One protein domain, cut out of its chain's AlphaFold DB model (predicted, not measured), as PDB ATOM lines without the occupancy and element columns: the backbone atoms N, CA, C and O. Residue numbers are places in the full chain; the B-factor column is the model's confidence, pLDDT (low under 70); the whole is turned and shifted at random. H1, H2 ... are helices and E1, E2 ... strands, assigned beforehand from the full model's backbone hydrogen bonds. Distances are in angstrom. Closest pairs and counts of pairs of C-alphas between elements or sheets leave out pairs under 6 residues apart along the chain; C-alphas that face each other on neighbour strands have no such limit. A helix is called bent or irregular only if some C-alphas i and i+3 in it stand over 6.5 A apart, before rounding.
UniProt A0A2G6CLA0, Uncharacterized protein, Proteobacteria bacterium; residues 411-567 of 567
ATOM      1  N   ILE A 411     150.352 253.693 280.139       95.88
ATOM      2  CA  ILE A 411     151.814 253.677 280.226       95.88
ATOM      3  C   ILE A 411     152.399 253.599 278.815       95.88
ATOM      4  O   ILE A 411     152.150 252.649 278.063       95.88
ATOM      5  N   ARG A 412     153.202 254.607 278.464       95.38
ATOM      6  CA  ARG A 412     153.968 254.658 277.212       95.38
ATOM      7  C   ARG A 412     154.923 253.480 277.152       95.38
ATOM      8  O   ARG A 412     155.560 253.155 278.154       95.38
ATOM      9  N   HIS A 413     155.035 252.834 276.001       96.12
ATOM     10  CA  HIS A 413     155.922 251.690 275.885       96.12
ATOM     11  C   HIS A 413     156.442 251.447 274.476       96.12
ATOM     12  O   HIS A 413     155.845 251.869 273.490       96.12
ATOM     13  N   ILE A 414     157.567 250.741 274.404       95.06
ATOM     14  CA  ILE A 414     158.191 250.310 273.156       95.06
ATOM     15  C   ILE A 414     158.392 248.801 273.208       95.06
ATOM     16  O   ILE A 414     158.950 248.277 274.172       95.06
ATOM     17  N   THR A 415     157.969 248.106 272.160       93.62
ATOM     18  CA  THR A 415     158.136 246.658 272.014       93.62
ATOM     19  C   THR A 415     159.192 246.381 270.942       93.62
ATOM     20  O   THR A 415     158.857 246.362 269.752       93.62
ATOM     21  N   PRO A 416     160.476 246.221 271.321       90.25
ATOM     22  CA  PRO A 416     161.544 245.897 270.384       90.25
ATOM     23  C   PRO A 416     161.497 244.431 269.942       90.25
ATOM     24  O   PRO A 416     161.124 243.527 270.690       90.25
ATOM     25  N   THR A 417     161.952 244.166 268.724       84.88
ATOM     26  CA  THR A 417     162.239 242.821 268.218       84.88
ATOM     27  C   THR A 417     163.492 242.870 267.353       84.88
ATOM     28  O   THR A 417     163.595 243.697 266.449       84.88
ATOM     29  N   ALA A 418     164.437 241.971 267.622       79.56
ATOM     30  CA  ALA A 418     165.620 241.750 266.797       79.56
ATOM     31  C   ALA A 418     165.587 240.308 266.283       79.56
ATOM     32  O   ALA A 418     165.371 239.385 267.073       79.56
ATOM     33  N   PHE A 419     165.771 240.127 264.977       75.19
ATOM     34  CA  PHE A 419     165.683 238.822 264.328       75.19
ATOM     35  C   PHE A 419     167.091 238.227 264.121       75.19
ATOM     36  O   PHE A 419     167.964 238.951 263.636       75.19
ATOM     37  N   PRO A 420     167.334 236.952 264.493       63.47
ATOM     38  CA  PRO A 420     168.593 236.262 264.201       63.47
ATOM     39  C   PRO A 420     168.775 236.043 262.693       63.47
ATOM     40  O   PRO A 420     167.786 235.840 261.988       63.47
ATOM     41  N   GLY A 421     170.017 236.033 262.204       57.81
ATOM     42  CA  GLY A 421     170.323 235.669 260.814       57.81
ATOM     43  C   GLY A 421     170.342 236.783 259.796       57.81
ATOM     44  O   GLY A 421     170.239 236.545 258.596       57.81
ATOM     45  N   VAL A 422     170.538 237.989 260.307       57.97
ATOM     46  CA  VAL A 422     170.729 239.244 259.599       57.97
ATOM     47  C   VAL A 422     169.594 239.640 258.659       57.97
ATOM     48  O   VAL A 422     169.455 239.163 257.541       57.97
ATOM     49  N   SER A 423     168.884 240.696 259.036       58.09
ATOM     50  CA  SER A 423     168.704 241.835 258.125       58.09
ATOM     51  C   SER A 423     168.031 242.986 258.825       58.09
ATOM     52  O   SER A 423     168.394 244.099 258.501       58.09
ATOM     53  N   HIS A 424     167.143 242.761 259.796       72.56
ATOM     54  CA  HIS A 424     166.345 243.840 260.365       72.56
ATOM     55  C   HIS A 424     165.968 243.668 261.837       72.56
ATOM     56  O   HIS A 424     166.065 242.600 262.440       72.56
ATOM     57  N   PHE A 425     165.551 244.778 262.420       83.31
ATOM     58  CA  PHE A 425     164.957 244.896 263.736       83.31
ATOM     59  C   PHE A 425     163.767 245.840 263.630       83.31
ATOM     60  O   PHE A 425     163.675 246.650 262.707       83.31
ATOM     61  N   LYS A 426     162.850 245.757 264.587       87.19
ATOM     62  CA  LYS A 426     161.701 246.654 264.643       87.19
ATOM     63  C   LYS A 426     161.389 247.088 266.061       87.19
ATOM     64  O   LYS A 426     161.627 246.338 267.005       87.19
ATOM     65  N   HIS A 427     160.806 248.268 266.178       90.81
ATOM     66  CA  HIS A 427     160.345 248.865 267.421       90.81
ATOM     67  C   HIS A 427     158.918 249.340 267.222       90.81
ATOM     68  O   HIS A 427     158.669 250.265 266.452       90.81
ATOM     69  N   ILE A 428     157.978 248.699 267.910       91.56
ATOM     70  CA  ILE A 428     156.594 249.167 267.931       91.56
ATOM     71  C   ILE A 428     156.448 250.133 269.098       91.56
ATOM     72  O   ILE A 428     156.648 249.750 270.249       91.56
ATOM     73  N   VAL A 429     156.128 251.382 268.786       93.38
ATOM     74  CA  VAL A 429     155.954 252.465 269.751       93.38
ATOM     75  C   VAL A 429     154.470 252.613 270.081       93.38
ATOM     76  O   VAL A 429     153.638 252.755 269.188       93.38
ATOM     77  N   THR A 430     154.134 252.625 271.368       93.69
ATOM     78  CA  THR A 430     152.780 252.896 271.857       93.69
ATOM     79  C   THR A 430     152.818 254.087 272.808       93.69
ATOM     80  O   THR A 430     153.447 254.034 273.868       93.69
ATOM     81  N   ASP A 431     152.107 255.158 272.461       93.38
ATOM     82  CA  ASP A 431     152.033 256.370 273.278       93.38
ATOM     83  C   ASP A 431     150.876 256.300 274.285       93.38
ATOM     84  O   ASP A 431     149.807 256.885 274.122       93.38
ATOM     85  N   GLY A 432     151.071 255.489 275.324       91.44
ATOM     86  CA  GLY A 432     150.088 255.304 276.387       91.44
ATOM     87  C   GLY A 432     148.839 254.575 275.896       91.44
ATOM     88  O   GLY A 432     148.919 253.429 275.451       91.44
ATOM     89  N   ALA A 433     147.675 255.218 276.013       90.81
ATOM     90  CA  ALA A 433     146.386 254.652 275.605       90.81
ATOM     91  C   ALA A 433     146.040 254.906 274.121       90.81
ATOM     92  O   ALA A 433     145.050 254.360 273.624       90.81
ATOM     93  N   GLU A 434     146.844 255.698 273.408       86.25
ATOM     94  CA  GLU A 434     146.561 256.178 272.050       86.25
ATOM     95  C   GLU A 434     147.294 255.374 270.958       86.25
ATOM     96  O   GLU A 434     148.124 254.504 271.238       86.25
ATOM     97  N   GLY A 435     146.927 255.611 269.693       84.06
ATOM     98  CA  GLY A 435     147.541 254.984 268.513       84.06
ATOM     99  C   GLY A 435     147.302 253.470 268.367       84.06
ATOM    100  O   GLY A 435     146.553 252.876 269.154       84.06
ATOM    101  N   PRO A 436     147.908 252.823 267.356       83.56
ATOM    102  CA  PRO A 436     147.876 251.371 267.196       83.56
ATOM    103  C   PRO A 436     148.542 250.669 268.385       83.56
ATOM    104  O   PRO A 436     149.592 251.100 268.858       83.56
ATOM    105  N   CYS A 437     147.950 249.576 268.875       83.88
ATOM    106  CA  CYS A 437     148.601 248.749 269.892       83.88
ATOM    107  C   CYS A 437     149.528 247.706 269.250       83.88
ATOM    108  O   CYS A 437     149.494 247.477 268.040       83.88
ATOM    109  N   TYR A 438     150.315 247.016 270.079       83.38
ATOM    110  CA  TYR A 438     151.154 245.911 269.618       83.38
ATOM    111  C   TYR A 438     150.350 244.834 268.870       83.38
ATOM    112  O   TYR A 438     150.809 244.399 267.829       83.38
ATOM    113  N   ASP A 439     149.135 244.482 269.307       78.44
ATOM    114  CA  ASP A 439     148.225 243.541 268.610       78.44
ATOM    115  C   ASP A 439     147.725 244.054 267.248       78.44
ATOM    116  O   ASP A 439     147.474 243.269 266.343       78.44
ATOM    117  N   CYS A 440     147.564 245.372 267.078       76.00
ATOM    118  CA  CYS A 440     147.163 245.935 265.784       76.00
ATOM    119  C   CYS A 440     148.243 245.673 264.727       76.00
ATOM    120  O   CYS A 440     147.942 245.353 263.581       76.00
ATOM    121  N   LEU A 441     149.506 245.820 265.129       76.06
ATOM    122  CA  LEU A 441     150.654 245.782 264.233       76.06
ATOM    123  C   LEU A 441     151.236 244.363 264.136       76.06
ATOM    124  O   LEU A 441     151.422 243.825 263.046       76.06
ATOM    125  N   GLN A 442     151.498 243.721 265.271       68.44
ATOM    126  CA  GLN A 442     152.122 242.407 265.361       68.44
ATOM    127  C   GLN A 442     151.153 241.294 264.949       68.44
ATOM    128  O   GLN A 442     150.127 241.085 265.579       68.44
ATOM    129  N   GLY A 443     151.537 240.500 263.945       55.03
ATOM    130  CA  GLY A 443     150.701 239.422 263.396       55.03
ATOM    131  C   GLY A 443     150.115 239.753 262.028       55.03
ATOM    132  O   GLY A 443     149.832 238.835 261.262       55.03
ATOM    133  N   HIS A 444     150.048 241.041 261.690       57.38
ATOM    134  CA  HIS A 444     149.625 241.498 260.373       57.38
ATOM    135  C   HIS A 444     150.759 242.076 259.535       57.38
ATOM    136  O   HIS A 444     150.551 242.220 258.342       57.38
ATOM    137  N   LEU A 445     151.939 242.358 260.111       57.72
ATOM    138  CA  LEU A 445     153.072 242.909 259.363       57.72
ATOM    139  C   LEU A 445     153.419 242.034 258.152       57.72
ATOM    140  O   LEU A 445     153.961 240.939 258.310       57.72
ATOM    141  N   ALA A 446     153.220 242.571 256.947       53.97
ATOM    142  CA  ALA A 446     153.741 241.983 255.714       53.97
ATOM    143  C   ALA A 446     155.256 241.711 255.793       53.97
ATOM    144  O   ALA A 446     155.746 240.796 255.153       53.97
ATOM    145  N   ILE A 447     155.987 242.459 256.625       59.16
ATOM    146  CA  ILE A 447     157.426 242.299 256.874       59.16
ATOM    147  C   ILE A 447     157.759 240.999 257.622       59.16
ATOM    148  O   ILE A 447     158.787 240.391 257.342       59.16
ATOM    149  N   ASP A 448     156.883 240.533 258.519       61.94
ATOM    150  CA  ASP A 448     157.121 239.313 259.305       61.94
ATOM    151  C   ASP A 448     156.929 238.030 258.475       61.94
ATOM    152  O   ASP A 448     157.440 236.976 258.848       61.94
ATOM    153  N   GLY A 449     156.167 238.106 257.378       56.34
ATOM    154  CA  GLY A 449     155.910 236.993 256.452       56.34
ATOM    155  C   GLY A 449     156.353 237.259 255.010       56.34
ATOM    156  O   GLY A 449     156.024 236.476 254.121       56.34
ATOM    157  N   GLY A 450     157.032 238.382 254.775       58.59
ATOM    158  CA  GLY A 450     157.438 238.848 253.455       58.59
ATOM    159  C   GLY A 450     158.664 238.112 252.936       58.59
ATOM    160  O   GLY A 450     159.208 237.223 253.593       58.59
ATOM    161  N   VAL A 451     159.116 238.499 251.740       60.59
ATOM    162  CA  VAL A 451     160.394 238.022 251.203       60.59
ATOM    163  C   VAL A 451     161.472 238.362 252.233       60.59
ATOM    164  O   VAL A 451     161.624 239.520 252.609       60.59
ATOM    165  N   GLY A 452     162.137 237.340 252.770       66.25
ATOM    166  CA  GLY A 452     163.298 237.508 253.639       66.25
ATOM    167  C   GLY A 452     164.552 237.826 252.819       66.25
ATOM    168  O   GLY A 452     164.501 237.796 251.590       66.25
ATOM    169  N   PRO A 453     165.691 238.100 253.469       65.81
ATOM    170  CA  PRO A 453     166.961 238.218 252.761       65.81
ATOM    171  C   PRO A 453     167.255 236.940 251.963       65.81
ATOM    172  O   PRO A 453     166.854 235.836 252.354       65.81
ATOM    173  N   THR A 454     167.984 237.073 250.855       69.88
ATOM    174  CA  THR A 454     168.477 235.903 250.125       69.88
ATOM    175  C   THR A 454     169.524 235.197 250.983       69.88
ATOM    176  O   THR A 454     170.618 235.729 251.206       69.88
ATOM    177  N   LEU A 455     169.162 234.002 251.459       65.06
ATOM    178  CA  LEU A 455     169.984 233.122 252.289       65.06
ATOM    179  C   LEU A 455     170.244 231.797 251.566       65.06
ATOM    180  O   LEU A 455     169.342 231.265 250.909       65.06
ATOM    181  N   SER A 456     171.456 231.260 251.707       63.78
ATOM    182  CA  SER A 456     171.783 229.883 251.324       63.78
ATOM    183  C   SER A 456     170.966 228.875 252.151       63.78
ATOM    184  O   SER A 456     170.342 229.231 253.154       63.78
ATOM    185  N   ALA A 457     170.938 227.606 251.729       66.69
ATOM    186  CA  ALA A 457     170.257 226.552 252.485       66.69
ATOM    187  C   ALA A 457     170.839 226.421 253.904       66.69
ATOM    188  O   ALA A 457     170.081 226.445 254.872       66.69
ATOM    189  N   ASP A 458     172.169 226.416 254.011       58.91
ATOM    190  CA  ASP A 458     172.890 226.343 255.283       58.91
ATOM    191  C   ASP A 458     172.633 227.581 256.158       58.91
ATOM    192  O   ASP A 458     172.418 227.456 257.358       58.91
ATOM    193  N   GLU A 459     172.582 228.784 255.571       57.53
ATOM    194  CA  GLU A 459     172.255 230.024 256.294       57.53
ATOM    195  C   GLU A 459     170.814 229.996 256.813       57.53
ATOM    196  O   GLU A 459     170.531 230.383 257.948       57.53
ATOM    197  N   ARG A 460     169.874 229.501 256.003       64.38
ATOM    198  CA  ARG A 460     168.482 229.357 256.424       64.38
ATOM    199  C   ARG A 460     168.348 228.321 257.537       64.38
ATOM    200  O   ARG A 460     167.597 228.558 258.478       64.38
ATOM    201  N   GLU A 461     169.073 227.211 257.473       61.69
ATOM    202  CA  GLU A 461     169.096 226.211 258.543       61.69
ATOM    203  C   GLU A 461     169.742 226.761 259.823       61.69
ATOM    204  O   GLU A 461     169.170 226.634 260.907       61.69
ATOM    205  N   LEU A 462     170.863 227.472 259.704       56.06
ATOM    206  CA  LEU A 462     171.556 228.102 260.827       56.06
ATOM    207  C   LEU A 462     170.668 229.125 261.553       56.06
ATOM    208  O   LEU A 462     170.629 229.147 262.783       56.06
ATOM    209  N   PHE A 463     169.944 229.960 260.806       56.88
ATOM    210  CA  PHE A 463     169.203 231.090 261.369       56.88
ATOM    211  C   PHE A 463     167.724 230.818 261.648       56.88
ATOM    212  O   PHE A 463     167.166 231.381 262.589       56.88
ATOM    213  N   TYR A 464     167.094 229.954 260.853       59.06
ATOM    214  CA  TYR A 464     165.661 229.650 260.936       59.06
ATOM    215  C   TYR A 464     165.373 228.171 261.227       59.06
ATOM    216  O   TYR A 464     164.262 227.850 261.644       59.06
ATOM    217  N   GLY A 465     166.347 227.275 261.039       47.88
ATOM    218  CA  GLY A 465     166.245 225.850 261.383       47.88
ATOM    219  C   GLY A 465     166.560 225.536 262.852       47.88
ATOM    220  O   GLY A 465     166.248 224.445 263.325       47.88
ATOM    221  N   GLY A 466     167.123 226.491 263.603       53.88
ATOM    222  CA  GLY A 466     167.477 226.346 265.017       53.88
ATOM    223  C   GLY A 466     167.072 227.538 265.893       53.88
ATOM    224  O   GLY A 466     166.655 228.588 265.420       53.88
ATOM    225  N   THR A 467     167.235 227.399 267.213       54.06
ATOM    226  CA  THR A 467     167.023 228.485 268.200       54.06
ATOM    227  C   THR A 467     168.244 229.407 268.325       54.06
ATOM    228  O   THR A 467     168.567 229.869 269.427       54.06
ATOM    229  N   GLN A 468     168.967 229.641 267.225       56.66
ATOM    230  CA  GLN A 468     170.167 230.469 267.274       56.66
ATOM    231  C   GLN A 468     169.771 231.908 267.629       56.66
ATOM    232  O   GLN A 468     168.883 232.492 267.008       56.66
ATOM    233  N   PRO A 469     170.344 232.477 268.695       61.47
ATOM    234  CA  PRO A 469     169.986 233.810 269.133       61.47
ATOM    235  C   PRO A 469     170.687 234.872 268.287       61.47
ATOM    236  O   PRO A 469     171.795 234.651 267.811       61.47
ATOM    237  N   ALA A 470     170.081 236.056 268.187       66.06
ATOM    238  CA  ALA A 470     170.718 237.179 267.513       66.06
ATOM    239  C   ALA A 470     172.055 237.568 268.183       66.06
ATOM    240  O   ALA A 470     172.170 237.549 269.417       66.06
ATOM    241  N   THR A 471     173.049 237.916 267.370       63.44
ATOM    242  CA  THR A 471     174.420 238.275 267.771       63.44
ATOM    243  C   THR A 471     174.494 239.699 268.339       63.44
ATOM    244  O   THR A 471     173.550 240.483 268.207       63.44
ATOM    245  N   LEU A 472     175.622 240.093 268.947       61.44
ATOM    246  CA  LEU A 472     175.841 241.496 269.349       61.44
ATOM    247  C   LEU A 472     175.775 242.454 268.159       61.44
ATOM    248  O   LEU A 472     175.171 243.517 268.274       61.44
ATOM    249  N   ALA A 473     176.365 242.080 267.022       57.31
ATOM    250  CA  ALA A 473     176.331 242.895 265.812       57.31
ATOM    251  C   ALA A 473     174.893 243.108 265.315       57.31
ATOM    252  O   ALA A 473     174.556 244.180 264.818       57.31
ATOM    253  N   GLU A 474     174.027 242.110 265.496       65.81
ATOM    254  CA  GLU A 474     172.627 242.197 265.085       65.81
ATOM    255  C   GLU A 474     171.760 242.985 266.071       65.81
ATOM    256  O   GLU A 474     170.817 243.675 265.676       65.81
ATOM    257  N   THR A 475     172.066 242.876 267.361       70.69
ATOM    258  CA  THR A 475     171.233 243.401 268.445       70.69
ATOM    259  C   THR A 475     171.622 244.799 268.905       70.69
ATOM    260  O   THR A 475     170.759 245.529 269.394       70.69
ATOM    261  N   LEU A 476     172.879 245.210 268.731       70.56
ATOM    262  CA  LEU A 476     173.357 246.524 269.155       70.56
ATOM    263  C   LEU A 476     172.659 247.683 268.415       70.56
ATOM    264  O   LEU A 476     172.166 248.586 269.094       70.56
ATOM    265  N   PRO A 477     172.501 247.664 267.074       70.94
ATOM    266  CA  PRO A 477     171.785 248.731 266.368       70.94
ATOM    267  C   PRO A 477     170.317 248.832 266.799       70.94
ATOM    268  O   PRO A 477     169.770 249.928 266.942       70.94
ATOM    269  N   SER A 478     169.692 247.687 267.091       79.25
ATOM    270  CA  SER A 478     168.350 247.624 267.670       79.25
ATOM    271  C   SER A 478     168.308 248.256 269.065       79.25
ATOM    272  O   SER A 478     167.435 249.073 269.338       79.25
ATOM    273  N   ALA A 479     169.269 247.943 269.937       79.38
ATOM    274  CA  ALA A 479     169.345 248.510 271.281       79.38
ATOM    275  C   ALA A 479     169.567 250.033 271.272       79.38
ATOM    276  O   ALA A 479     168.975 250.738 272.087       79.38
ATOM    277  N   HIS A 480     170.364 250.558 270.339       74.25
ATOM    278  CA  HIS A 480     170.607 251.999 270.217       74.25
ATOM    279  C   HIS A 480     169.407 252.761 269.663       74.25
ATOM    280  O   HIS A 480     169.007 253.783 270.219       74.25
ATOM    281  N   SER A 481     168.794 252.257 268.593       78.44
ATOM    282  CA  SER A 481     167.556 252.846 268.072       78.44
ATOM    283  C   SER A 481     166.433 252.791 269.114       78.44
ATOM    284  O   SER A 481     165.702 253.766 269.275       78.44
ATOM    285  N   LEU A 482     166.351 251.710 269.896       85.69
ATOM    286  CA  LEU A 482     165.455 251.606 271.047       85.69
ATOM    287  C   LEU A 482     165.765 252.657 272.115       85.69
ATOM    288  O   LEU A 482     164.842 253.298 272.608       85.69
ATOM    289  N   LEU A 483     167.044 252.857 272.457       81.31
ATOM    290  CA  LEU A 483     167.478 253.888 273.402       81.31
ATOM    291  C   LEU A 483     167.001 255.268 272.968       81.31
ATOM    292  O   LEU A 483     166.447 256.021 273.768       81.31
ATOM    293  N   ARG A 484     167.155 255.567 271.677       80.81
ATOM    294  CA  ARG A 484     166.718 256.838 271.121       80.81
ATOM    295  C   ARG A 484     165.200 256.999 271.131       80.81
ATOM    296  O   ARG A 484     164.699 258.038 271.546       80.81
ATOM    297  N   LEU A 485     164.463 255.978 270.710       86.69
ATOM    298  CA  LEU A 485     163.004 256.022 270.746       86.69
ATOM    299  C   LEU A 485     162.484 256.148 272.184       86.69
ATOM    300  O   LEU A 485     161.529 256.881 272.412       86.69
ATOM    301  N   ALA A 486     163.124 255.489 273.153       88.81
ATOM    302  CA  ALA A 486     162.782 255.594 274.571       88.81
ATOM    303  C   ALA A 486     162.990 257.019 275.099       88.81
ATOM    304  O   ALA A 486     162.088 257.572 275.727       88.81
ATOM    305  N   LEU A 487     164.142 257.625 274.785       82.19
ATOM    306  CA  LEU A 487     164.438 259.033 275.062       82.19
ATOM    307  C   LEU A 487     163.345 259.953 274.523       82.19
ATOM    308  O   LEU A 487     162.769 260.749 275.262       82.19
ATOM    309  N   ASP A 488     163.039 259.820 273.237       85.19
ATOM    310  CA  ASP A 488     162.106 260.719 272.573       85.19
ATOM    311  C   ASP A 488     160.659 260.496 273.031       85.19
ATOM    312  O   ASP A 488     159.899 261.455 273.134       85.19
ATOM    313  N   LEU A 489     160.265 259.262 273.357       90.38
ATOM    314  CA  LEU A 489     158.912 258.949 273.825       90.38
ATOM    315  C   LEU A 489     158.652 259.427 275.260       90.38
ATOM    316  O   LEU A 489     157.526 259.825 275.593       90.38
ATOM    317  N   ALA A 490     159.686 259.407 276.101       86.69
ATOM    318  CA  ALA A 490     159.639 259.925 277.463       86.69
ATOM    319  C   ALA A 490     159.454 261.452 277.509       86.69
ATOM    320  O   ALA A 490     158.864 261.964 278.461       86.69
ATOM    321  N   LEU A 491     159.852 262.192 276.467       84.81
ATOM    322  CA  LEU A 491     159.583 263.629 276.399       84.81
ATOM    323  C   LEU A 491     158.066 263.918 276.395       84.81
ATOM    324  O   LEU A 491     157.295 263.182 275.759       84.81
ATOM    325  N   PRO A 492     157.622 265.019 277.041       85.88
ATOM    326  CA  PRO A 492     156.264 265.527 276.876       85.88
ATOM    327  C   PRO A 492     155.938 265.717 275.394       85.88
ATOM    328  O   PRO A 492     156.804 266.156 274.638       85.88
ATOM    329  N   SER A 493     154.695 265.451 274.982       88.00
ATOM    330  CA  SER A 493     154.293 265.441 273.561       88.00
ATOM    331  C   SER A 493     154.762 266.680 272.774       88.00
ATOM    332  O   SER A 493     155.331 266.552 271.689       88.00
ATOM    333  N   ALA A 494     154.656 267.877 273.364       84.75
ATOM    334  CA  ALA A 494     155.102 269.132 272.751       84.75
ATOM    335  C   ALA A 494     156.628 269.231 272.528       84.75
ATOM    336  O   ALA A 494     157.067 269.904 271.596       84.75
ATOM    337  N   ALA A 495     157.437 268.549 273.343       82.31
ATOM    338  CA  ALA A 495     158.902 268.566 273.285       82.31
ATOM    339  C   ALA A 495     159.499 267.439 272.423       82.31
ATOM    340  O   ALA A 495     160.703 267.433 272.171       82.31
ATOM    341  N   ARG A 496     158.678 266.489 271.959       83.50
ATOM    342  CA  ARG A 496     159.133 265.378 271.113       83.50
ATOM    343  C   ARG A 496     159.664 265.875 269.767       83.50
ATOM    344  O   ARG A 496     159.131 266.852 269.227       83.50
ATOM    345  N   PRO A 497     160.662 265.196 269.177       77.06
ATOM    346  CA  PRO A 497     161.201 265.601 267.888       77.06
ATOM    347  C   PRO A 497     160.143 265.503 266.777       77.06
ATOM    348  O   PRO A 497     159.264 264.636 266.837       77.06
ATOM    349  N   PRO A 498     160.237 266.347 265.727       80.31
ATOM    350  CA  PRO A 498     159.246 266.391 264.653       80.31
ATOM    351  C   PRO A 498     158.959 265.032 264.011       80.31
ATOM    352  O   PRO A 498     157.797 264.725 263.763       80.31
ATOM    353  N   TYR A 499     159.989 264.202 263.807       83.38
ATOM    354  CA  TYR A 499     159.827 262.890 263.178       83.38
ATOM    355  C   TYR A 499     158.925 261.957 264.003       83.38
ATOM    356  O   TYR A 499     158.081 261.271 263.435       83.38
ATOM    357  N   LEU A 500     159.075 261.945 265.336       85.00
ATOM    358  CA  LEU A 500     158.293 261.071 266.209       85.00
ATOM    359  C   LEU A 500     156.857 261.579 266.325       85.00
ATOM    360  O   LEU A 500     155.928 260.781 266.280       85.00
ATOM    361  N   ARG A 501     156.661 262.902 266.423       87.69
ATOM    362  CA  ARG A 501     155.314 263.493 266.435       87.69
ATOM    363  C   ARG A 501     154.550 263.182 265.154       87.69
ATOM    364  O   ARG A 501     153.404 262.767 265.246       87.69
ATOM    365  N   ALA A 502     155.190 263.346 263.994       82.69
ATOM    366  CA  ALA A 502     154.590 263.008 262.705       82.69
ATOM    367  C   ALA A 502     154.254 261.512 262.630       82.69
ATOM    368  O   ALA A 502     153.111 261.156 262.376       82.69
ATOM    369  N   ALA A 503     155.207 260.636 262.970       87.69
ATOM    370  CA  ALA A 503     154.980 259.193 262.962       87.69
ATOM    371  C   ALA A 503     153.822 258.759 263.882       87.69
ATOM    372  O   ALA A 503     153.031 257.906 263.497       87.69
ATOM    373  N   LEU A 504     153.696 259.339 265.081       90.69
ATOM    374  CA  LEU A 504     152.593 259.031 265.997       90.69
ATOM    375  C   LEU A 504     151.253 259.604 265.515       90.69
ATOM    376  O   LEU A 504     150.247 258.904 265.600       90.69
ATOM    377  N   ALA A 505     151.240 260.833 264.988       88.94
ATOM    378  CA  ALA A 505     150.038 261.468 264.440       88.94
ATOM    379  C   ALA A 505     149.493 260.718 263.214       88.94
ATOM    380  O   ALA A 505     148.284 260.544 263.088       88.94
ATOM    381  N   ASP A 506     150.389 260.211 262.367       84.75
ATOM    382  CA  ASP A 506     150.056 259.422 261.178       84.75
ATOM    383  C   ASP A 506     149.811 257.935 261.498       84.75
ATOM    384  O   ASP A 506     149.637 257.118 260.595       84.75
ATOM    385  N   GLU A 507     149.846 257.551 262.779       88.44
ATOM    386  CA  GLU A 507     149.741 256.163 263.244       88.44
ATOM    387  C   GLU A 507     150.782 255.201 262.628       88.44
ATOM    388  O   GLU A 507     150.580 253.985 262.564       88.44
ATOM    389  N   ARG A 508     151.938 255.732 262.216       87.88
ATOM    390  CA  ARG A 508     153.108 255.003 261.703       87.88
ATOM    391  C   ARG A 508     154.070 254.628 262.824       87.88
ATOM    392  O   ARG A 508     155.243 255.003 262.822       87.88
ATOM    393  N   SER A 509     153.562 253.911 263.820       89.19
ATOM    394  CA  SER A 509     154.290 253.657 265.062       89.19
ATOM    395  C   SER A 509     155.190 252.413 265.052       89.19
ATOM    396  O   SER A 509     155.840 252.121 266.055       89.19
ATOM    397  N   CYS A 510     155.278 251.688 263.931       88.38
ATOM    398  CA  CYS A 510     156.226 250.590 263.747       88.38
ATOM    399  C   CYS A 510     157.484 251.098 263.035       88.38
ATOM    400  O   CYS A 510     157.466 251.364 261.837       88.38
ATOM    401  N   PHE A 511     158.589 251.226 263.761       89.94
ATOM    402  CA  PHE A 511     159.869 251.621 263.186       89.94
ATOM    403  C   PHE A 511     160.666 250.370 262.832       89.94
ATOM    404  O   PHE A 511     160.943 249.562 263.713       89.94
ATOM    405  N   VAL A 512     161.068 250.211 261.575       85.75
ATOM    406  CA  VAL A 512     161.824 249.051 261.083       85.75
ATOM    407  C   VAL A 512     163.173 249.530 260.578       85.75
ATOM    408  O   VAL A 512     163.228 250.436 259.755       85.75
ATOM    409  N   GLY A 513     164.256 248.942 261.076       82.31
ATOM    410  CA  GLY A 513     165.612 249.233 260.621       82.31
ATOM    411  C   GLY A 513     166.349 247.979 260.200       82.31
ATOM    412  O   GLY A 513     165.962 246.885 260.602       82.31
ATOM    413  N   ALA A 514     167.401 248.128 259.392       72.69
ATOM    414  CA  ALA A 514     168.082 246.985 258.793       72.69
ATOM    415  C   ALA A 514     169.600 246.964 259.011       72.69
ATOM    416  O   ALA A 514     170.284 247.911 258.667       72.69
ATOM    417  N   ASN A 515     170.171 245.866 259.510       66.81
ATOM    418  CA  ASN A 515     171.628 245.654 259.569       66.81
ATOM    419  C   ASN A 515     172.233 245.347 258.184       66.81
ATOM    420  O   ASN A 515     173.430 245.545 257.950       66.81
ATOM    421  N   ARG A 516     171.403 244.849 257.259       68.62
ATOM    422  CA  ARG A 516     171.746 244.559 255.863       68.62
ATOM    423  C   ARG A 516     170.631 245.077 254.971       68.62
ATOM    424  O   ARG A 516     169.464 244.850 255.264       68.62
ATOM    425  N   VAL A 517     171.018 245.703 253.867       67.38
ATOM    426  CA  VAL A 517     170.089 246.123 252.820       67.38
ATOM    427  C   VAL A 517     170.237 245.224 251.611       67.38
ATOM    428  O   VAL A 517     171.341 244.804 251.264       67.38
ATOM    429  N   GLU A 518     169.111 244.901 251.001       75.50
ATOM    430  CA  GLU A 518     169.038 244.047 249.827       75.50
ATOM    431  C   GLU A 518     167.965 244.600 248.901       75.50
ATOM    432  O   GLU A 518     166.902 245.017 249.358       75.50
ATOM    433  N   ARG A 519     168.253 244.633 247.601       77.69
ATOM    434  CA  ARG A 519     167.271 245.020 246.596       77.69
ATOM    435  C   ARG A 519     166.614 243.757 246.050       77.69
ATOM    436  O   ARG A 519     167.303 242.881 245.540       77.69
ATOM    437  N   VAL A 520     165.296 243.691 246.165       79.88
ATOM    438  CA  VAL A 520     164.423 242.661 245.594       79.88
ATOM    439  C   VAL A 520     163.621 243.256 244.432       79.88
ATOM    440  O   VAL A 520     163.674 244.462 244.188       79.88
ATOM    441  N   GLU A 521     162.871 242.429 243.702       79.19
ATOM    442  CA  GLU A 521     162.066 242.872 242.549       79.19
ATOM    443  C   GLU A 521     161.108 244.026 242.905       79.19
ATOM    444  O   GLU A 521     160.991 244.990 242.155       79.19
ATOM    445  N   ALA A 522     160.511 243.982 244.101       75.25
ATOM    446  CA  ALA A 522     159.581 244.996 244.604       75.25
ATOM    447  C   ALA A 522     160.248 246.262 245.191       75.25
ATOM    448  O   ALA A 522     159.548 247.135 245.696       75.25
ATOM    449  N   GLY A 523     161.582 246.369 245.171       82.81
ATOM    450  CA  GLY A 523     162.323 247.497 245.743       82.81
ATOM    451  C   GLY A 523     163.296 247.082 246.844       82.81
ATOM    452  O   GLY A 523     163.897 246.012 246.792       82.81
ATOM    453  N   TRP A 524     163.511 247.948 247.832       79.38
ATOM    454  CA  TRP A 524     164.389 247.633 248.959       79.38
ATOM    455  C   TRP A 524     163.683 246.730 249.967       79.38
ATOM    456  O   TRP A 524     162.538 246.982 250.348       79.38
ATOM    457  N   LEU A 525     164.376 245.685 250.420       74.25
ATOM    458  CA  LEU A 525     163.899 244.795 251.468       74.25
ATOM    459  C   LEU A 525     163.533 245.617 252.711       74.25
ATOM    460  O   LEU A 525     164.330 246.422 253.192       74.25
ATOM    461  N   TYR A 526     162.305 245.443 253.201       76.88
ATOM    462  CA  TYR A 526     161.744 246.221 254.317       76.88
ATOM    463  C   TYR A 526     161.735 247.741 254.101       76.88
ATOM    464  O   TYR A 526     161.723 248.484 255.075       76.88
ATOM    465  N   GLY A 527     161.805 248.214 252.853       77.19
ATOM    466  CA  GLY A 527     161.894 249.641 252.536       77.19
ATOM    467  C   GLY A 527     163.191 250.314 252.996       77.19
ATOM    468  O   GLY A 527     163.301 251.532 252.895       77.19
ATOM    469  N   VAL A 528     164.172 249.555 253.496       72.19
ATOM    470  CA  VAL A 528     165.416 250.098 254.044       72.19
ATOM    471  C   VAL A 528     166.497 250.089 252.964       72.19
ATOM    472  O   VAL A 528     167.001 249.039 252.574       72.19
ATOM    473  N   ASP A 529     166.864 251.275 252.484       70.12
ATOM    474  CA  ASP A 529     167.842 251.475 251.406       70.12
ATOM    475  C   ASP A 529     169.288 251.617 251.906       70.12
ATOM    476  O   ASP A 529     170.239 251.523 251.128       70.12
ATOM    477  N   ARG A 530     169.471 251.842 253.213       64.94
ATOM    478  CA  ARG A 530     170.782 252.013 253.852       64.94
ATOM    479  C   ARG A 530     170.884 251.214 255.153       64.94
ATOM    480  O   ARG A 530     169.952 251.244 255.952       64.94
ATOM    481  N   PRO A 531     172.005 250.519 255.417       61.69
ATOM    482  CA  PRO A 531     172.197 249.839 256.692       61.69
ATOM    483  C   PRO A 531     172.015 250.804 257.864       61.69
ATOM    484  O   PRO A 531     172.425 251.953 257.791       61.69
ATOM    485  N   PHE A 532     171.409 250.338 258.945       60.59
ATOM    486  CA  PHE A 532     171.126 251.078 260.170       60.59
ATOM    487  C   PHE A 532     170.198 252.290 260.001       60.59
ATOM    488  O   PHE A 532     169.923 252.969 260.986       60.59
ATOM    489  N   SER A 533     169.651 252.555 258.809       65.06
ATOM    490  CA  SER A 533     168.527 253.482 258.687       65.06
ATOM    491  C   SER A 533     167.237 252.811 259.163       65.06
ATOM    492  O   SER A 533     167.175 251.592 259.359       65.06
ATOM    493  N   MET A 534     166.219 253.631 259.422       77.06
ATOM    494  CA  MET A 534     164.903 253.163 259.826       77.06
ATOM    495  C   MET A 534     163.832 253.799 258.959       77.06
ATOM    496  O   MET A 534     163.881 254.996 258.675       77.06
ATOM    497  N   VAL A 535     162.832 253.005 258.616       81.75
ATOM    498  CA  VAL A 535     161.580 253.455 258.018       81.75
ATOM    499  C   VAL A 535     160.445 253.273 259.016       81.75
ATOM    500  O   VAL A 535     160.529 252.455 259.935       81.75
ATOM    501  N   THR A 536     159.383 254.053 258.859       86.38
ATOM    502  CA  THR A 536     158.189 253.943 259.697       86.38
ATOM    503  C   THR A 536     157.056 253.315 258.917       86.38
ATOM    504  O   THR A 536     156.844 253.611 257.742       86.38
ATOM    505  N   TYR A 537     156.294 252.480 259.597       82.31
ATOM    506  CA  TYR A 537     155.156 251.773 259.058       82.31
ATOM    507  C   TYR A 537     153.953 251.962 259.972       82.31
ATOM    508  O   TYR A 537     154.065 251.878 261.199       82.31
ATOM    509  N   GLY A 538     152.801 252.221 259.367       80.69
ATOM    510  CA  GLY A 538     151.508 252.234 260.032       80.69
ATOM    511  C   GLY A 538     150.663 251.026 259.672       80.69
ATOM    512  O   GLY A 538     151.033 250.186 258.854       80.69
ATOM    513  N   MET A 539     149.479 250.966 260.270       74.50
ATOM    514  CA  MET A 539     148.484 249.927 259.992       74.50
ATOM    515  C   MET A 539     148.211 249.743 258.495       74.50
ATOM    516  O   MET A 539     148.145 248.615 258.010       74.50
ATOM    517  N   GLN A 540     148.098 250.854 257.765       70.38
ATOM    518  CA  GLN A 540     147.794 250.866 256.332       70.38
ATOM    519  C   GLN A 540     148.913 250.261 255.479       70.38
ATOM    520  O   GLN A 540     148.634 249.705 254.423       70.38
ATOM    521  N   ASP A 541     150.161 250.350 255.940       70.06
ATOM    522  CA  ASP A 541     151.319 249.841 255.205       70.06
ATOM    523  C   ASP A 541     151.559 248.344 255.459       70.06
ATOM    524  O   ASP A 541     152.304 247.688 254.731       70.06
ATOM    525  N   LEU A 542     150.991 247.812 256.545       64.88
ATOM    526  CA  LEU A 542     151.404 246.538 257.122       64.88
ATOM    527  C   LEU A 542     150.361 245.444 256.969       64.88
ATOM    528  O   LEU A 542     150.750 244.312 256.703       64.88
ATOM    529  N   VAL A 543     149.073 245.761 257.115       60.41
ATOM    530  CA  VAL A 543     147.993 244.776 257.010       60.41
ATOM    531  C   VAL A 543     147.807 244.392 255.538       60.41
ATOM    532  O   VAL A 543     147.195 245.122 254.763       60.41
ATOM    533  N   GLY A 544     148.348 243.234 255.144       54.72
ATOM    534  CA  GLY A 544     148.083 242.635 253.831       54.72
ATOM    535  C   GLY A 544     146.590 242.347 253.606       54.72
ATOM    536  O   GLY A 544     145.785 242.429 254.528       54.72
ATOM    537  N   SER A 545     146.207 241.954 252.388       49.03
ATOM    538  CA  SER A 545     144.812 241.806 251.919       49.03
ATOM    539  C   SER A 545     143.915 240.775 252.644       49.03
ATOM    540  O   SER A 545     142.839 240.437 252.146       49.03
ATOM    541  N   ARG A 546     144.321 240.239 253.801       48.16
ATOM    542  CA  ARG A 546     143.544 239.255 254.567       48.16
ATOM    543  C   ARG A 546     142.508 239.945 255.455       48.16
ATOM    544  O   ARG A 546     142.782 240.985 256.035       48.16
ATOM    545  N   ALA A 547     141.320 239.339 255.502       48.91
ATOM    546  CA  ALA A 547     140.069 239.859 256.050       48.91
ATOM    547  C   ALA A 547     140.194 240.663 257.358       48.91
ATOM    548  O   ALA A 547     141.001 240.359 258.230       48.91
ATOM    549  N   SER A 548     139.324 241.667 257.493       54.28
ATOM    550  CA  SER A 548     139.239 242.552 258.650       54.28
ATOM    551  C   SER A 548     138.996 241.784 259.951       54.28
ATOM    552  O   SER A 548     137.874 241.354 260.226       54.28
ATOM    553  N   GLU A 549     140.026 241.660 260.779       62.62
ATOM    554  CA  GLU A 549     139.894 241.208 262.162       62.62
ATOM    555  C   GLU A 549     139.756 242.422 263.093       62.62
ATOM    556  O   GLU A 549     140.390 243.467 262.907       62.62
ATOM    557  N   ARG A 550     138.878 242.308 264.097       66.69
ATOM    558  CA  ARG A 550     138.800 243.291 265.183       66.69
ATOM    559  C   ARG A 550     139.930 243.020 266.162       66.69
ATOM    560  O   ARG A 550     139.967 241.967 266.793       66.69
ATOM    561  N   CYS A 551     140.805 244.001 266.331       71.44
ATOM    562  CA  CYS A 551     141.826 243.973 267.361       71.44
ATOM    563  C   CYS A 551     141.174 244.027 268.762       71.44
ATOM    564  O   CYS A 551     140.192 244.757 268.938       71.44
ATOM    565  N   PRO A 552     141.732 243.361 269.797       71.06
ATOM    566  CA  PRO A 552     141.246 243.467 271.178       71.06
ATOM    567  C   PRO A 552     141.178 244.894 271.742       71.06
ATOM    568  O   PRO A 552     140.433 245.141 272.685       71.06
ATOM    569  N   CYS A 553     141.911 245.854 271.162       70.62
ATOM    570  CA  CYS A 553     141.799 247.268 271.535       70.62
ATOM    571  C   CYS A 553     140.566 247.985 270.940       70.62
ATOM    572  O   CYS A 553     140.405 249.185 271.142       70.62
ATOM    573  N   GLY A 554     139.713 247.277 270.193       71.12
ATOM    574  CA  GLY A 554     138.492 247.806 269.578       71.12
ATOM    575  C   GLY A 554     138.675 248.373 268.168       71.12
ATOM    576  O   GLY A 554     137.681 248.670 267.506       71.12
ATOM    577  N   ARG A 555     139.915 248.487 267.675       70.44
ATOM    578  CA  ARG A 555     140.203 248.919 266.298       70.44
ATOM    579  C   ARG A 555     139.813 247.833 265.293       70.44
ATOM    580  O   ARG A 555     140.060 246.647 265.513       70.44
ATOM    581  N   ILE A 556     139.205 248.247 264.186       62.59
ATOM    582  CA  ILE A 556     138.945 247.377 263.036       62.59
ATOM    583  C   ILE A 556     140.138 247.524 262.098       62.59
ATOM    584  O   ILE A 556     140.413 248.628 261.628       62.59
ATOM    585  N   ASN A 557     140.827 246.422 261.814       55.53
ATOM    586  CA  ASN A 557     141.896 246.409 260.826       55.53
ATOM    587  C   ASN A 557     141.234 246.421 259.438       55.53
ATOM    588  O   ASN A 557     140.945 245.373 258.866       55.53
ATOM    589  N   VAL A 558     140.868 247.607 258.941       49.81
ATOM    590  CA  VAL A 558     140.240 247.744 257.621       49.81
ATOM    591  C   VAL A 558     141.329 247.627 256.562       49.81
ATOM    592  O   VAL A 558     142.206 248.481 256.459       49.81
ATOM    593  N   VAL A 559     141.257 246.558 255.774       50.88
ATOM    594  CA  VAL A 559     142.083 246.373 254.583       50.88
ATOM    595  C   VAL A 559     141.680 247.437 253.563       50.88
ATOM    596  O   VAL A 559     140.585 247.380 253.005       50.88
ATOM    597  N   SER A 560     142.553 248.408 253.305       41.12
ATOM    598  CA  SER A 560     142.432 249.218 252.093       41.12
ATOM    599  C   SER A 560     142.845 248.345 250.913       41.12
ATOM    600  O   SER A 560     143.993 247.921 250.822       41.12
ATOM    601  N   THR A 561     141.933 248.083 249.980       38.88
ATOM    602  CA  THR A 561     142.245 247.418 248.705       38.88
ATOM    603  C   THR A 561     143.000 248.318 247.719       38.88
ATOM    604  O   THR A 561     143.143 247.955 246.556       38.88
ATOM    605  N   ALA A 562     143.516 249.477 248.137       41.16
ATOM    606  CA  ALA A 562     144.172 250.403 247.227       41.16
ATOM    607  C   ALA A 562     145.320 251.174 247.891       41.16
ATOM    608  O   ALA A 562     145.094 252.068 248.708       41.16
ATOM    609  N   ARG A 563     146.547 250.851 247.472       36.88
ATOM    610  CA  ARG A 563     147.530 251.792 246.908       36.88
ATOM    611  C   ARG A 563     148.731 250.992 246.398       36.88
ATOM    612  O   ARG A 563     149.481 250.415 247.175       36.88
ATOM    613  N   THR A 564     148.890 250.952 245.079       35.88
ATOM    614  CA  THR A 564     150.193 250.730 244.444       35.88
ATOM    615  C   THR A 564     151.196 251.722 245.039       35.88
ATOM    616  O   THR A 564     150.838 252.874 245.295       35.88
ATOM    617  N   ALA A 565     152.409 251.251 245.330       29.38
ATOM    618  CA  ALA A 565     153.471 252.032 245.963       29.38
ATOM    619  C   ALA A 565     153.703 253.383 245.247       29.38
ATOM    620  O   ALA A 565     153.578 253.433 244.022       29.38
ATOM    621  N   PRO A 566     154.030 254.469 245.973       33.59
ATOM    622  CA  PRO A 566     154.554 255.673 245.340       33.59
ATOM    623  C   PRO A 566     155.970 255.391 244.806       33.59
ATOM    624  O   PRO A 566     156.761 254.749 245.501       33.59
ATOM    625  N   GLU A 567     156.233 255.833 243.571       32.00
ATOM    626  CA  GLU A 567     157.539 255.782 242.884       32.00
ATOM    627  C   GLU A 567     158.659 256.521 243.626       32.00
ATOM    628  O   GLU A 567     158.373 257.571 244.254       32.00
TER     629      GLU A 567
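This is residues 411 to 567 of the 567 residues of an uncharacterized protein of Proteobacteria bacterium (UniProt A0A2G6CLA0). A twisted wall of four antiparallel strands, in the order E1 E2 E3 E4, has one long helix, H4, laid over one face along E1 and E2, with the shorter H5 over E3 on that face. The very short helices H1, H2 and H6 lie near the sheet, H3 lies far out from it, and a long stretch with no named element, residues 543 to 567, makes the last part. The printed part has 157 residues with six named helices and four named strands, in the order E1 E2 H1 H2 H3 H4 H5 E3 E4 H6. The class is mixed, helices and strands, with under half of the residues in named elements. The whole is compact, with a radius of gyration of the C-alphas of 16.0 A and spans of 47 by 36 by 33 A.

E1, residues 412 to 418, is 20.3 A long and begins at C-alpha 412 (153.968, 254.658, 277.212). E2, residues 424 to 430, is 20.0 A long; E3 is residues 510 to 514 and E4 residues 534 to 537. H4, residues 472 to 490, is 25.8 A long and begins at C-alpha 472 (175.841, 241.496, 269.349). H5 is residues 498 to 505, H3 residues 457 to 464, H1 residues 438 to 441 and H2 residues 446 to 449. H6, residues 539 to 542, ends at C-alpha 542 (151.404, 246.538, 257.122).

The sheet is twisted, its C-alphas up to 4.1 A off the best plane. E1 and E2 form a hairpin, with N 415 and O 428 at 2.8 A. E2 and E3 are antiparallel, with N 427 and O 511 at 2.8 A; E3 and E4 form a hairpin, with N 512 and O 535 at 2.8 A. H4 and H5 on the same face give two layers, helices on one face of a sheet. H4 has a height of 8.4 A over the sheet; the C-alphas of Phe 425 and Ser 478, the closest of E2 and H4, are 5.9 A apart. H4 is only just irregular: C-alphas 474 and 477 are 6.7 A apart. H1 only grazes the sheet and only just touches H6, with 3 pairs of C-alphas within 8 A, the closest Leu 441 and Met 539 at 6.3 A. H2 is close to H6 but not clearly touching, with the C-alphas of Ala 446 and Leu 542 closest at 5.3 A. H3 and E1, for instance, are apart. Every O i to N i+4 pair is within hydrogen-bond range in H3 and H5, and 13 of 15 in H4; H1, H2 and H6 are too short for one.

The farthest C-alphas, Ala 457 and Ala 494, are 49.5 A apart. The printed part has no cut; the link from E3 to E4, 19 residues, is long. Mean pLDDT of the printed part is 71.8, with 65 residues under 70, among them residues 442 to 474 and 556 to 567.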